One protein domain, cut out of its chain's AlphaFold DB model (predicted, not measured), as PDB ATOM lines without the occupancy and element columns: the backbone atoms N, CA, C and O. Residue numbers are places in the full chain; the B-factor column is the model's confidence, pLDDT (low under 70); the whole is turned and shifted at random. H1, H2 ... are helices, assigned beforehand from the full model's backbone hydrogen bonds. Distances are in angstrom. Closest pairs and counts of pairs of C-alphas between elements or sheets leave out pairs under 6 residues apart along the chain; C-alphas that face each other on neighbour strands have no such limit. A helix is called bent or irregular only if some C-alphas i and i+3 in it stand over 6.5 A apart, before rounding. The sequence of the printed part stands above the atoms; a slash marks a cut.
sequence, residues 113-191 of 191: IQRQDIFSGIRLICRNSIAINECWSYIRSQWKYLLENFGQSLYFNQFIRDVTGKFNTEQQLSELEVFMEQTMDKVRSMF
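This is residues 113 to 191 of the 191 residues of the protein "Hypothetical protein" of Rotaria sp. Silwood1 (UniProt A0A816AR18). Four helices stand at the corners of a diamond, with H1 and H5 at opposite corners and H2 and H4 between them; H1 and H4 run one way, H2 and H5 the other. Short H3 turns off from the end of H2, and H5 kinks near its own end. The printed part has 79 residues, with five named helices in the order H1 to H5 and no named strand: all helix. It is compact, with a radius of gyration of the C-alphas of 12.3 A and spans of 31 by 30 by 19 A.

H5, residues 170 to 190, is close but not clearly touching H4, residues 156 to 164, at a shallow tilt of 6 degrees, opposite ways; their closest C-alphas, of Leu 176 and Thr 164, are 7.9 A apart. H2, residues 132 to 141, is close but not clearly touching H5, its closest C-alphas those of Arg 140 and Phe 179, 7.7 A. H1, residues 115 to 127, touches H4 at a shallow tilt of 24 degrees, the same way, closest at the C-alphas of Arg 123 and Val 163, 5.5 A. With residues 122 to 126 alone, H1 touches H2 at a steep tilt of 46 degrees, opposite ways; the closest C-alphas, of Cys 126 and Ile 132, are 4.5 A apart. H3, residues 143 to 150, is near H1 and about perpendicular to H2, at 83 degrees. H1 and H5 are apart. Every O i to N i+4 pair is within hydrogen-bond range in H2, H3 and H4, against 7 of 9 in H1 and 13 of 17 in H5.

H5 spans 28.6 A, from C-alpha 170 at (116.983, 120.924, 120.504); H1 spans 19.9 A, from C-alpha 115 at (115.606, 113.036, 152.632). Both are irregular: C-alphas 182 and 185 are 7.1 A apart, C-alphas 116 and 119 7.2 A. H5 has a kink of 64 degrees near residue 184.

The two farthest C-alphas, of Gln 114 and Glu 170, are 34.5 A apart. The printed part has no cut, and the four links are tight. Mean pLDDT of the printed part is 88.6; residues 184 to 191 are under 70.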
ATOM      1  N   ILE A 113     120.200 118.755 153.680       95.94
ATOM      2  CA  ILE A 113     118.851 118.596 153.129       95.94
ATOM      3  C   ILE A 113     118.221 117.313 153.664       95.94
ATOM      4  O   ILE A 113     118.835 116.243 153.625       95.94
ATOM      5  N   GLN A 114     116.982 117.411 154.141       93.81
ATOM      6  CA  GLN A 114     116.248 116.250 154.635       93.81
ATOM      7  C   GLN A 114     115.835 115.339 153.478       93.81
ATOM      8  O   GLN A 114     115.478 115.798 152.393       93.81
ATOM      9  N   ARG A 115     115.838 114.020 153.704       92.94
ATOM     10  CA  ARG A 115     115.606 113.036 152.632       92.94
ATOM     11  C   ARG A 115     114.271 113.241 151.906       92.94
ATOM     12  O   ARG A 115     114.205 113.031 150.697       92.94
ATOM     13  N   GLN A 116     113.222 113.629 152.627       92.38
ATOM     14  CA  GLN A 116     111.890 113.865 152.066       92.38
ATOM     15  C   GLN A 116     111.799 115.134 151.200       92.38
ATOM     16  O   GLN A 116     110.930 115.208 150.334       92.38
ATOM     17  N   ASP A 117     112.735 116.069 151.367       94.94
ATOM     18  CA  ASP A 117     112.751 117.367 150.682       94.94
ATOM     19  C   ASP A 117     113.595 117.346 149.394       94.94
ATOM     20  O   ASP A 117     113.623 118.315 148.632       94.94
ATOM     21  N   ILE A 118     114.304 116.243 149.129       95.19
ATOM     22  CA  ILE A 118     115.246 116.134 148.006       95.19
ATOM     23  C   ILE A 118     114.530 116.321 146.664       95.19
ATOM     24  O   ILE A 118     114.969 117.109 145.827       95.19
ATOM     25  N   PHE A 119     113.402 115.636 146.454       95.50
ATOM     26  CA  PHE A 119     112.659 115.742 145.196       95.50
ATOM     27  C   PHE A 119     112.076 117.135 144.972       95.50
ATOM     28  O   PHE A 119     112.169 117.643 143.855       95.50
ATOM     29  N   SER A 120     111.476 117.754 145.995       95.69
ATOM     30  CA  SER A 120     110.904 119.098 145.864       95.69
ATOM     31  C   SER A 120     111.990 120.115 145.525       95.69
ATOM     32  O   SER A 120     111.841 120.851 144.552       95.69
ATOM     33  N   GLY A 121     113.114 120.107 146.239       96.94
ATOM     34  CA  GLY A 121     114.172 121.087 146.004       96.94
ATOM     35  C   GLY A 121     114.892 120.908 144.669       96.94
ATOM     36  O   GLY A 121     115.077 121.894 143.959       96.94
ATOM     37  N   ILE A 122     115.201 119.674 144.241       97.12
ATOM     38  CA  ILE A 122     115.798 119.452 142.909       97.12
ATOM     39  C   ILE A 122     114.852 119.930 141.798       97.12
ATOM     40  O   ILE A 122     115.301 120.577 140.851       97.12
ATOM     41  N   ARG A 123     113.539 119.677 141.913       96.88
ATOM     42  CA  ARG A 123     112.552 120.191 140.944       96.88
ATOM     43  C   ARG A 123     112.591 121.712 140.854       96.88
ATOM     44  O   ARG A 123     112.508 122.253 139.756       96.88
ATOM     45  N   LEU A 124     112.708 122.398 141.988       97.38
ATOM     46  CA  LEU A 124     112.772 123.858 142.032       97.38
ATOM     47  C   LEU A 124     114.059 124.385 141.386       97.38
ATOM     48  O   LEU A 124     113.984 125.296 140.565       97.38
ATOM     49  N   ILE A 125     115.208 123.756 141.657       97.50
ATOM     50  CA  ILE A 125     116.490 124.110 141.025       97.50
ATOM     51  C   ILE A 125     116.413 123.913 139.504       97.50
ATOM     52  O   ILE A 125     116.723 124.826 138.748       97.50
ATOM     53  N   CYS A 126     115.923 122.764 139.033       96.44
ATOM     54  CA  CYS A 126     115.799 122.472 137.599       96.44
ATOM     55  C   CYS A 126     114.784 123.378 136.870       96.44
ATOM     56  O   CYS A 126     114.826 123.487 135.646       96.44
ATOM     57  N   ARG A 127     113.875 124.050 137.589       94.38
ATOM     58  CA  ARG A 127     112.957 125.049 137.012       94.38
ATOM     59  C   ARG A 127     113.596 126.426 136.832       94.38
ATOM     60  O   ARG A 127     113.034 127.239 136.099       94.38
ATOM     61  N   ASN A 128     114.724 126.705 137.485       95.25
ATOM     62  CA  ASN A 128     115.457 127.951 137.299       95.25
ATOM     63  C   ASN A 128     116.145 127.936 135.924       95.25
ATOM     64  O   ASN A 128     116.926 127.039 135.617       95.25
ATOM     65  N   SER A 129     115.870 128.945 135.094       93.81
ATOM     66  CA  SER A 129     116.377 129.029 133.719       93.81
ATOM     67  C   SER A 129     117.900 129.127 133.623       93.81
ATOM     68  O   SER A 129     118.462 128.769 132.594       93.81
ATOM     69  N   ILE A 130     118.569 129.606 134.674       95.19
ATOM     70  CA  ILE A 130     120.034 129.662 134.759       95.19
ATOM     71  C   ILE A 130     120.590 128.282 135.134       95.19
ATOM     72  O   ILE A 130     121.597 127.853 134.577       95.19
ATOM     73  N   ALA A 131     119.916 127.565 136.037       96.50
ATOM     74  CA  ALA A 131     120.385 126.287 136.566       96.50
ATOM     75  C   ALA A 131     119.975 125.067 135.726       96.50
ATOM     76  O   ALA A 131     120.577 124.012 135.882       96.50
ATOM     77  N   ILE A 132     118.961 125.167 134.857       95.62
ATOM     78  CA  ILE A 132     118.313 124.013 134.200       95.62
ATOM     79  C   ILE A 132     119.298 123.041 133.533       95.62
ATOM     80  O   ILE A 132     119.207 121.832 133.743       95.62
ATOM     81  N   ASN A 133     120.281 123.555 132.790       94.62
ATOM     82  CA  ASN A 133     121.266 122.721 132.095       94.62
ATOM     83  C   ASN A 133     122.241 122.052 133.073       94.62
ATOM     84  O   ASN A 133     122.564 120.873 132.932       94.62
ATOM     85  N   GLU A 134     122.687 122.786 134.091       95.38
ATOM     86  CA  GLU A 134     123.597 122.262 135.111       95.38
ATOM     87  C   GLU A 134     122.894 121.236 136.011       95.38
ATOM     88  O   GLU A 134     123.438 120.163 136.273       95.38
ATOM     89  N   CYS A 135     121.642 121.506 136.385       96.56
ATOM     90  CA  CYS A 135     120.774 120.595 137.123       96.56
ATOM     91  C   CYS A 135     120.575 119.282 136.356       96.56
ATOM     92  O   CYS A 135     120.741 118.200 136.923       96.56
ATOM     93  N   TRP A 136     120.305 119.359 135.048       95.81
ATOM     94  CA  TRP A 136     120.187 118.170 134.205       95.81
ATOM     95  C   TRP A 136     121.493 117.372 134.119       95.81
ATOM     96  O   TRP A 136     121.484 116.145 134.249       95.81
ATOM     97  N   SER A 137     122.628 118.053 133.963       94.88
ATOM     98  CA  SER A 137     123.950 117.417 133.984       94.88
ATOM     99  C   SER A 137     124.213 116.684 135.312       94.88
ATOM    100  O   SER A 137     124.640 115.523 135.320       94.88
ATOM    101  N   TYR A 138     123.864 117.303 136.446       94.94
ATOM    102  CA  TYR A 138     123.953 116.677 137.768       94.94
ATOM    103  C   TYR A 138     123.065 115.436 137.885       94.94
ATOM    104  O   TYR A 138     123.553 114.389 138.305       94.94
ATOM    105  N   ILE A 139     121.804 115.504 137.443       94.75
ATOM    106  CA  ILE A 139     120.893 114.348 137.440       94.75
ATOM    107  C   ILE A 139     121.495 113.178 136.661       94.75
ATOM    108  O   ILE A 139     121.509 112.053 137.164       94.75
ATOM    109  N   ARG A 140     122.025 113.435 135.459       94.12
ATOM    110  CA  ARG A 140     122.648 112.397 134.626       94.12
ATOM    111  C   ARG A 140     123.889 111.805 135.295       94.12
ATOM    112  O   ARG A 140     124.024 110.584 135.357       94.12
ATOM    113  N   SER A 141     124.772 112.642 135.845       93.62
ATOM    114  CA  SER A 141     125.996 112.177 136.520       93.62
ATOM    115  C   SER A 141     125.728 111.407 137.819       93.62
ATOM    116  O   SER A 141     126.450 110.465 138.138       93.62
ATOM    117  N   GLN A 142     124.659 111.754 138.541       92.81
ATOM    118  CA  GLN A 142     124.254 111.121 139.799       92.81
ATOM    119  C   GLN A 142     123.127 110.099 139.618       92.81
ATOM    120  O   GLN A 142     122.501 109.669 140.590       92.81
ATOM    121  N   TRP A 143     122.877 109.661 138.380       91.62
ATOM    122  CA  TRP A 143     121.732 108.814 138.059       91.62
ATOM    123  C   TRP A 143     121.690 107.521 138.872       91.62
ATOM    124  O   TRP A 143     120.646 107.137 139.395       91.62
ATOM    125  N   LYS A 144     122.846 106.864 139.024       90.50
ATOM    126  CA  LYS A 144     122.963 105.633 139.813       90.50
ATOM    127  C   LYS A 144     122.514 105.852 141.260       90.50
ATOM    128  O   LYS A 144     121.712 105.075 141.765       90.50
ATOM    129  N   TYR A 145     122.985 106.929 141.891       90.62
ATOM    130  CA  TYR A 145     122.599 107.290 143.253       90.62
ATOM    131  C   TYR A 145     121.089 107.542 143.356       90.62
ATOM    132  O   TYR A 145     120.436 106.979 144.238       90.62
ATOM    133  N   LEU A 146     120.527 108.332 142.433       91.38
ATOM    134  CA  LEU A 146     119.094 108.623 142.400       91.38
ATOM    135  C   LEU A 146     118.253 107.348 142.277       91.38
ATOM    136  O   LEU A 146     117.291 107.166 143.023       91.38
ATOM    137  N   LEU A 147     118.631 106.450 141.368       90.50
ATOM    138  CA  LEU A 147     117.907 105.207 141.127       90.50
ATOM    139  C   LEU A 147     117.987 104.259 142.332       90.50
ATOM    140  O   LEU A 147     116.969 103.713 142.750       90.50
ATOM    141  N   GLU A 148     119.170 104.089 142.924       91.19
ATOM    142  CA  GLU A 148     119.371 103.203 144.077       91.19
ATOM    143  C   GLU A 148     118.627 103.691 145.329       91.19
ATOM    144  O   GLU A 148     118.099 102.881 146.089       91.19
ATOM    145  N   ASN A 149     118.547 105.008 145.543       90.00
ATOM    146  CA  ASN A 149     117.981 105.579 146.770       90.00
ATOM    147  C   ASN A 149     116.507 105.972 146.650       90.00
ATOM    148  O   ASN A 149     115.808 106.035 147.671       90.00
ATOM    149  N   PHE A 150     116.041 106.255 145.431       91.50
ATOM    150  CA  PHE A 150     114.704 106.783 145.183       91.50
ATOM    151  C   PHE A 150     113.956 106.125 144.020       91.50
ATOM    152  O   PHE A 150     112.781 106.433 143.840       91.50
ATOM    153  N   GLY A 151     114.565 105.209 143.261       88.88
ATOM    154  CA  GLY A 151     113.929 104.574 142.098       88.88
ATOM    155  C   GLY A 151     112.652 103.795 142.426       88.88
ATOM    156  O   GLY A 151     111.740 103.745 141.613       88.88
ATOM    157  N   GLN A 152     112.544 103.259 143.648       89.50
ATOM    158  CA  GLN A 152     111.339 102.571 144.143       89.50
ATOM    159  C   GLN A 152     110.238 103.530 144.634       89.50
ATOM    160  O   GLN A 152     109.167 103.095 145.052       89.50
ATOM    161  N   SER A 153     110.493 104.841 144.642       91.31
ATOM    162  CA  SER A 153     109.490 105.829 145.031       91.31
ATOM    163  C   SER A 153     108.392 105.917 143.977       91.31
ATOM    164  O   SER A 153     108.672 106.110 142.794       91.31
ATOM    165  N   LEU A 154     107.131 105.915 144.416       90.62
ATOM    166  CA  LEU A 154     105.966 106.140 143.549       90.62
ATOM    167  C   LEU A 154     106.037 107.483 142.797       90.62
ATOM    168  O   LEU A 154     105.421 107.648 141.745       90.62
ATOM    169  N   TYR A 155     106.813 108.441 143.313       90.12
ATOM    170  CA  TYR A 155     106.983 109.766 142.719       90.12
ATOM    171  C   TYR A 155     108.175 109.871 141.762       90.12
ATOM    172  O   TYR A 155     108.334 110.926 141.149       90.12
ATOM    173  N   PHE A 156     109.005 108.831 141.610       91.19
ATOM    174  CA  PHE A 156     110.240 108.905 140.820       91.19
ATOM    175  C   PHE A 156     109.962 109.237 139.349       91.19
ATOM    176  O   PHE A 156     110.521 110.183 138.804       91.19
ATOM    177  N   ASN A 157     109.002 108.550 138.727       88.94
ATOM    178  CA  ASN A 157     108.632 108.814 137.334       88.94
ATOM    179  C   ASN A 157     108.067 110.228 137.130       88.94
ATOM    180  O   ASN A 157     108.368 110.878 136.130       88.94
ATOM    181  N   GLN A 158     107.264 110.724 138.080       91.38
ATOM    182  CA  GLN A 158     106.779 112.105 138.033       91.38
ATOM    183  C   GLN A 158     107.930 113.095 138.217       91.38
ATOM    184  O   GLN A 158     107.997 114.081 137.499       91.38
ATOM    185  N   PHE A 159     108.869 112.804 139.118       93.94
ATOM    186  CA  PHE A 159     110.068 113.608 139.315       93.94
ATOM    187  C   PHE A 159     110.883 113.759 138.021       93.94
ATOM    188  O   PHE A 159     111.230 114.887 137.681       93.94
ATOM    189  N   ILE A 160     111.102 112.683 137.255       92.44
ATOM    190  CA  ILE A 160     111.797 112.769 135.956       92.44
ATOM    191  C   ILE A 160     111.038 113.650 134.958       92.44
ATOM    192  O   ILE A 160     111.654 114.461 134.268       92.44
ATOM    193  N   ARG A 161     109.704 113.552 134.907       91.88
ATOM    194  CA  ARG A 161     108.884 114.448 134.075       91.88
ATOM    195  C   ARG A 161     108.996 115.908 134.512       91.88
ATOM    196  O   ARG A 161     109.103 116.784 133.665       91.88
ATOM    197  N   ASP A 162     109.007 116.174 135.814       93.81
ATOM    198  CA  ASP A 162     109.061 117.538 136.347       93.81
ATOM    199  C   ASP A 162     110.395 118.234 136.031       93.81
ATOM    200  O   ASP A 162     110.403 119.415 135.688       93.81
ATOM    201  N   VAL A 163     111.519 117.513 136.121       94.62
ATOM    202  CA  VAL A 163     112.861 118.078 135.872       94.62
ATOM    203  C   VAL A 163     113.193 118.226 134.383       94.62
ATOM    204  O   VAL A 163     114.058 119.022 134.036       94.62
ATOM    205  N   THR A 164     112.493 117.502 133.503       94.06
ATOM    206  CA  THR A 164     112.673 117.562 132.037       94.06
ATOM    207  C   THR A 164     111.594 118.391 131.337       94.06
ATOM    208  O   THR A 164     111.804 118.887 130.234       94.06
ATOM    209  N   GLY A 165     110.444 118.625 131.978       91.88
ATOM    210  CA  GLY A 165     109.279 119.276 131.368       91.88
ATOM    211  C   GLY A 165     109.451 120.760 131.020       91.88
ATOM    212  O   GLY A 165     108.559 121.348 130.411       91.88
ATOM    213  N   LYS A 166     110.570 121.382 131.407       90.88
ATOM    214  CA  LYS A 166     110.933 122.761 131.035       90.88
ATOM    215  C   LYS A 166     111.944 122.845 129.893       90.88
ATOM    216  O   LYS A 166     112.316 123.956 129.521       90.88
ATOM    217  N   PHE A 167     112.373 121.715 129.336       94.38
ATOM    218  CA  PHE A 167     113.259 121.713 128.179       94.38
ATOM    219  C   PHE A 167     112.591 122.388 126.986       94.38
ATOM    220  O   PHE A 167     111.425 122.148 126.679       94.38
ATOM    221  N   ASN A 168     113.340 123.269 126.337       93.69
ATOM    222  CA  ASN A 168     112.854 124.114 125.253       93.69
ATOM    223  C   ASN A 168     113.906 124.331 124.154       93.69
ATOM    224  O   ASN A 168     113.745 125.221 123.322       93.69
ATOM    225  N   THR A 169     114.972 123.527 124.143       94.56
ATOM    226  CA  THR A 169     116.031 123.564 123.125       94.56
ATOM    227  C   THR A 169     116.220 122.193 122.480       94.56
ATOM    228  O   THR A 169     116.004 121.161 123.118       94.56
ATOM    229  N   GLU A 170     116.674 122.171 121.224       94.88
ATOM    230  CA  GLU A 170     116.983 120.924 120.504       94.88
ATOM    231  C   GLU A 170     118.081 120.116 121.201       94.88
ATOM    232  O   GLU A 170     118.006 118.890 121.268       94.88
ATOM    233  N   GLN A 171     119.072 120.799 121.782       94.44
ATOM    234  CA  GLN A 171     120.131 120.151 122.549       94.44
ATOM    235  C   GLN A 171     119.559 119.374 123.742       94.44
ATOM    236  O   GLN A 171     119.894 118.207 123.926       94.44
ATOM    237  N   GLN A 172     118.685 119.993 124.539       94.12
ATOM    238  CA  GLN A 172     118.073 119.329 125.694       94.12
ATOM    239  C   GLN A 172     117.220 118.125 125.280       94.12
ATOM    240  O   GLN A 172     117.244 117.102 125.962       94.12
ATOM    241  N   LEU A 173     116.493 118.232 124.161       94.00
ATOM    242  CA  LEU A 173     115.730 117.115 123.609       94.00
ATOM    243  C   LEU A 173     116.656 115.957 123.219       94.00
ATOM    244  O   LEU A 173     116.456 114.839 123.685       94.00
ATOM    245  N   SER A 174     117.705 116.237 122.444       95.06
ATOM    246  CA  SER A 174     118.671 115.222 122.017       95.06
ATOM    247  C   SER A 174     119.365 114.549 123.209       95.06
ATOM    248  O   SER A 174     119.483 113.325 123.260       95.06
ATOM    249  N   GLU A 175     119.773 115.326 124.217       93.56
ATOM    250  CA  GLU A 175     120.357 114.785 125.449       93.56
ATOM    251  C   GLU A 175     119.381 113.884 126.215       93.56
ATOM    252  O   GLU A 175     119.801 112.877 126.789       93.56
ATOM    253  N   LEU A 176     118.092 114.239 126.242       92.75
ATOM    254  CA  LEU A 176     117.053 113.450 126.894       92.75
ATOM    255  C   LEU A 176     116.793 112.132 126.159       92.75
ATOM    256  O   LEU A 176     116.710 111.096 126.811       92.75
ATOM    257  N   GLU A 177     116.711 112.151 124.829       91.44
ATOM    258  CA  GLU A 177     116.522 110.948 124.007       91.44
ATOM    259  C   GLU A 177     117.665 109.949 124.218       91.44
ATOM    260  O   GLU A 177     117.423 108.796 124.580       91.44
ATOM    261  N   VAL A 178     118.915 110.419 124.119       91.88
ATOM    262  CA  VAL A 178     120.108 109.595 124.376       91.88
ATOM    263  C   VAL A 178     120.096 109.037 125.800       91.88
ATOM    264  O   VAL A 178     120.403 107.865 126.028       91.88
ATOM    265  N   PHE A 179     119.734 109.864 126.780       90.38
ATOM    266  CA  PHE A 179     119.648 109.425 128.165       90.38
ATOM    267  C   PHE A 179     118.572 108.347 128.363       90.38
ATOM    268  O   PHE A 179     118.810 107.364 129.070       90.38
ATOM    269  N   MET A 180     117.408 108.492 127.726       86.12
ATOM    270  CA  MET A 180     116.349 107.488 127.767       86.12
ATOM    271  C   MET A 180     116.817 106.171 127.147       86.12
ATOM    272  O   MET A 180     116.634 105.133 127.769       86.12
ATOM    273  N   GLU A 181     117.489 106.181 125.997       86.56
ATOM    274  CA  GLU A 181     118.035 104.959 125.382       86.56
ATOM    275  C   GLU A 181     118.993 104.209 126.311       86.56
ATOM    276  O   GLU A 181     118.875 102.999 126.492       86.56
ATOM    277  N   GLN A 182     119.891 104.934 126.980       83.69
ATOM    278  CA  GLN A 182     120.873 104.352 127.901       83.69
ATOM    279  C   GLN A 182     120.260 103.830 129.207       83.69
ATOM    280  O   GLN A 182     120.869 103.012 129.904       83.69
ATOM    281  N   THR A 183     119.077 104.319 129.579       77.19
ATOM    282  CA  THR A 183     118.428 103.994 130.857       77.19
ATOM    283  C   THR A 183     117.194 103.106 130.708       77.19
ATOM    284  O   THR A 183     116.795 102.470 131.686       77.19
ATOM    285  N   MET A 184     116.633 102.968 129.501       60.41
ATOM    286  CA  MET A 184     115.425 102.185 129.206       60.41
ATOM    287  C   MET A 184     115.553 100.694 129.551       60.41
ATOM    288  O   MET A 184     114.567 100.106 130.002       60.41
ATOM    289  N   ASP A 185     116.751 100.108 129.475       55.81
ATOM    290  CA  ASP A 185     116.995  98.725 129.923       55.81
ATOM    291  C   ASP A 185     116.853  98.545 131.449       55.81
ATOM    292  O   ASP A 185     116.617  97.435 131.923       55.81
ATOM    293  N   LYS A 186     116.945  99.627 132.236       52.88
ATOM    294  CA  LYS A 186     116.776  99.621 133.705       52.88
ATOM    295  C   LYS A 186     115.439 100.198 134.180       52.88
ATOM    296  O   LYS A 186     115.060  99.972 135.324       52.88
ATOM    297  N   VAL A 187     114.728 100.935 133.323       51.31
ATOM    298  CA  VAL A 187     113.428 101.556 133.640       51.31
ATOM    299  C   VAL A 187     112.254 100.625 133.299       51.31
ATOM    300  O   VAL A 187     111.249 100.639 134.004       51.31
ATOM    301  N   ARG A 188     112.380  99.744 132.289       45.03
ATOM    302  CA  ARG A 188     111.336  98.746 131.965       45.03
ATOM    303  C   ARG A 188     111.092  97.709 133.062       45.03
ATOM    304  O   ARG A 188     109.989  97.199 133.137       45.03
ATOM    305  N   SER A 189     112.077  97.398 133.907       42.91
ATOM    306  CA  SER A 189     111.922  96.406 134.985       42.91
ATOM    307  C   SER A 189     111.203  96.937 136.235       42.91
ATOM    308  O   SER A 189     111.147  96.230 137.238       42.91
ATOM    309  N   MET A 190     110.732  98.190 136.220       48.25
ATOM    310  CA  MET A 190     109.984  98.823 137.319       48.25
ATOM    311  C   MET A 190     108.511  99.110 136.964       48.25
ATOM    312  O   MET A 190     107.815  99.760 137.743       48.25
ATOM    313  N   PHE A 191     108.045  98.621 135.812       40.78
ATOM    314  CA  PHE A 191     106.635  98.527 135.421       40.78
ATOM    315  C   PHE A 191     106.273  97.057 135.200       40.78
ATOM    316  O   PHE A 191     105.072  96.736 135.330       40.78
TER     317      PHE A 191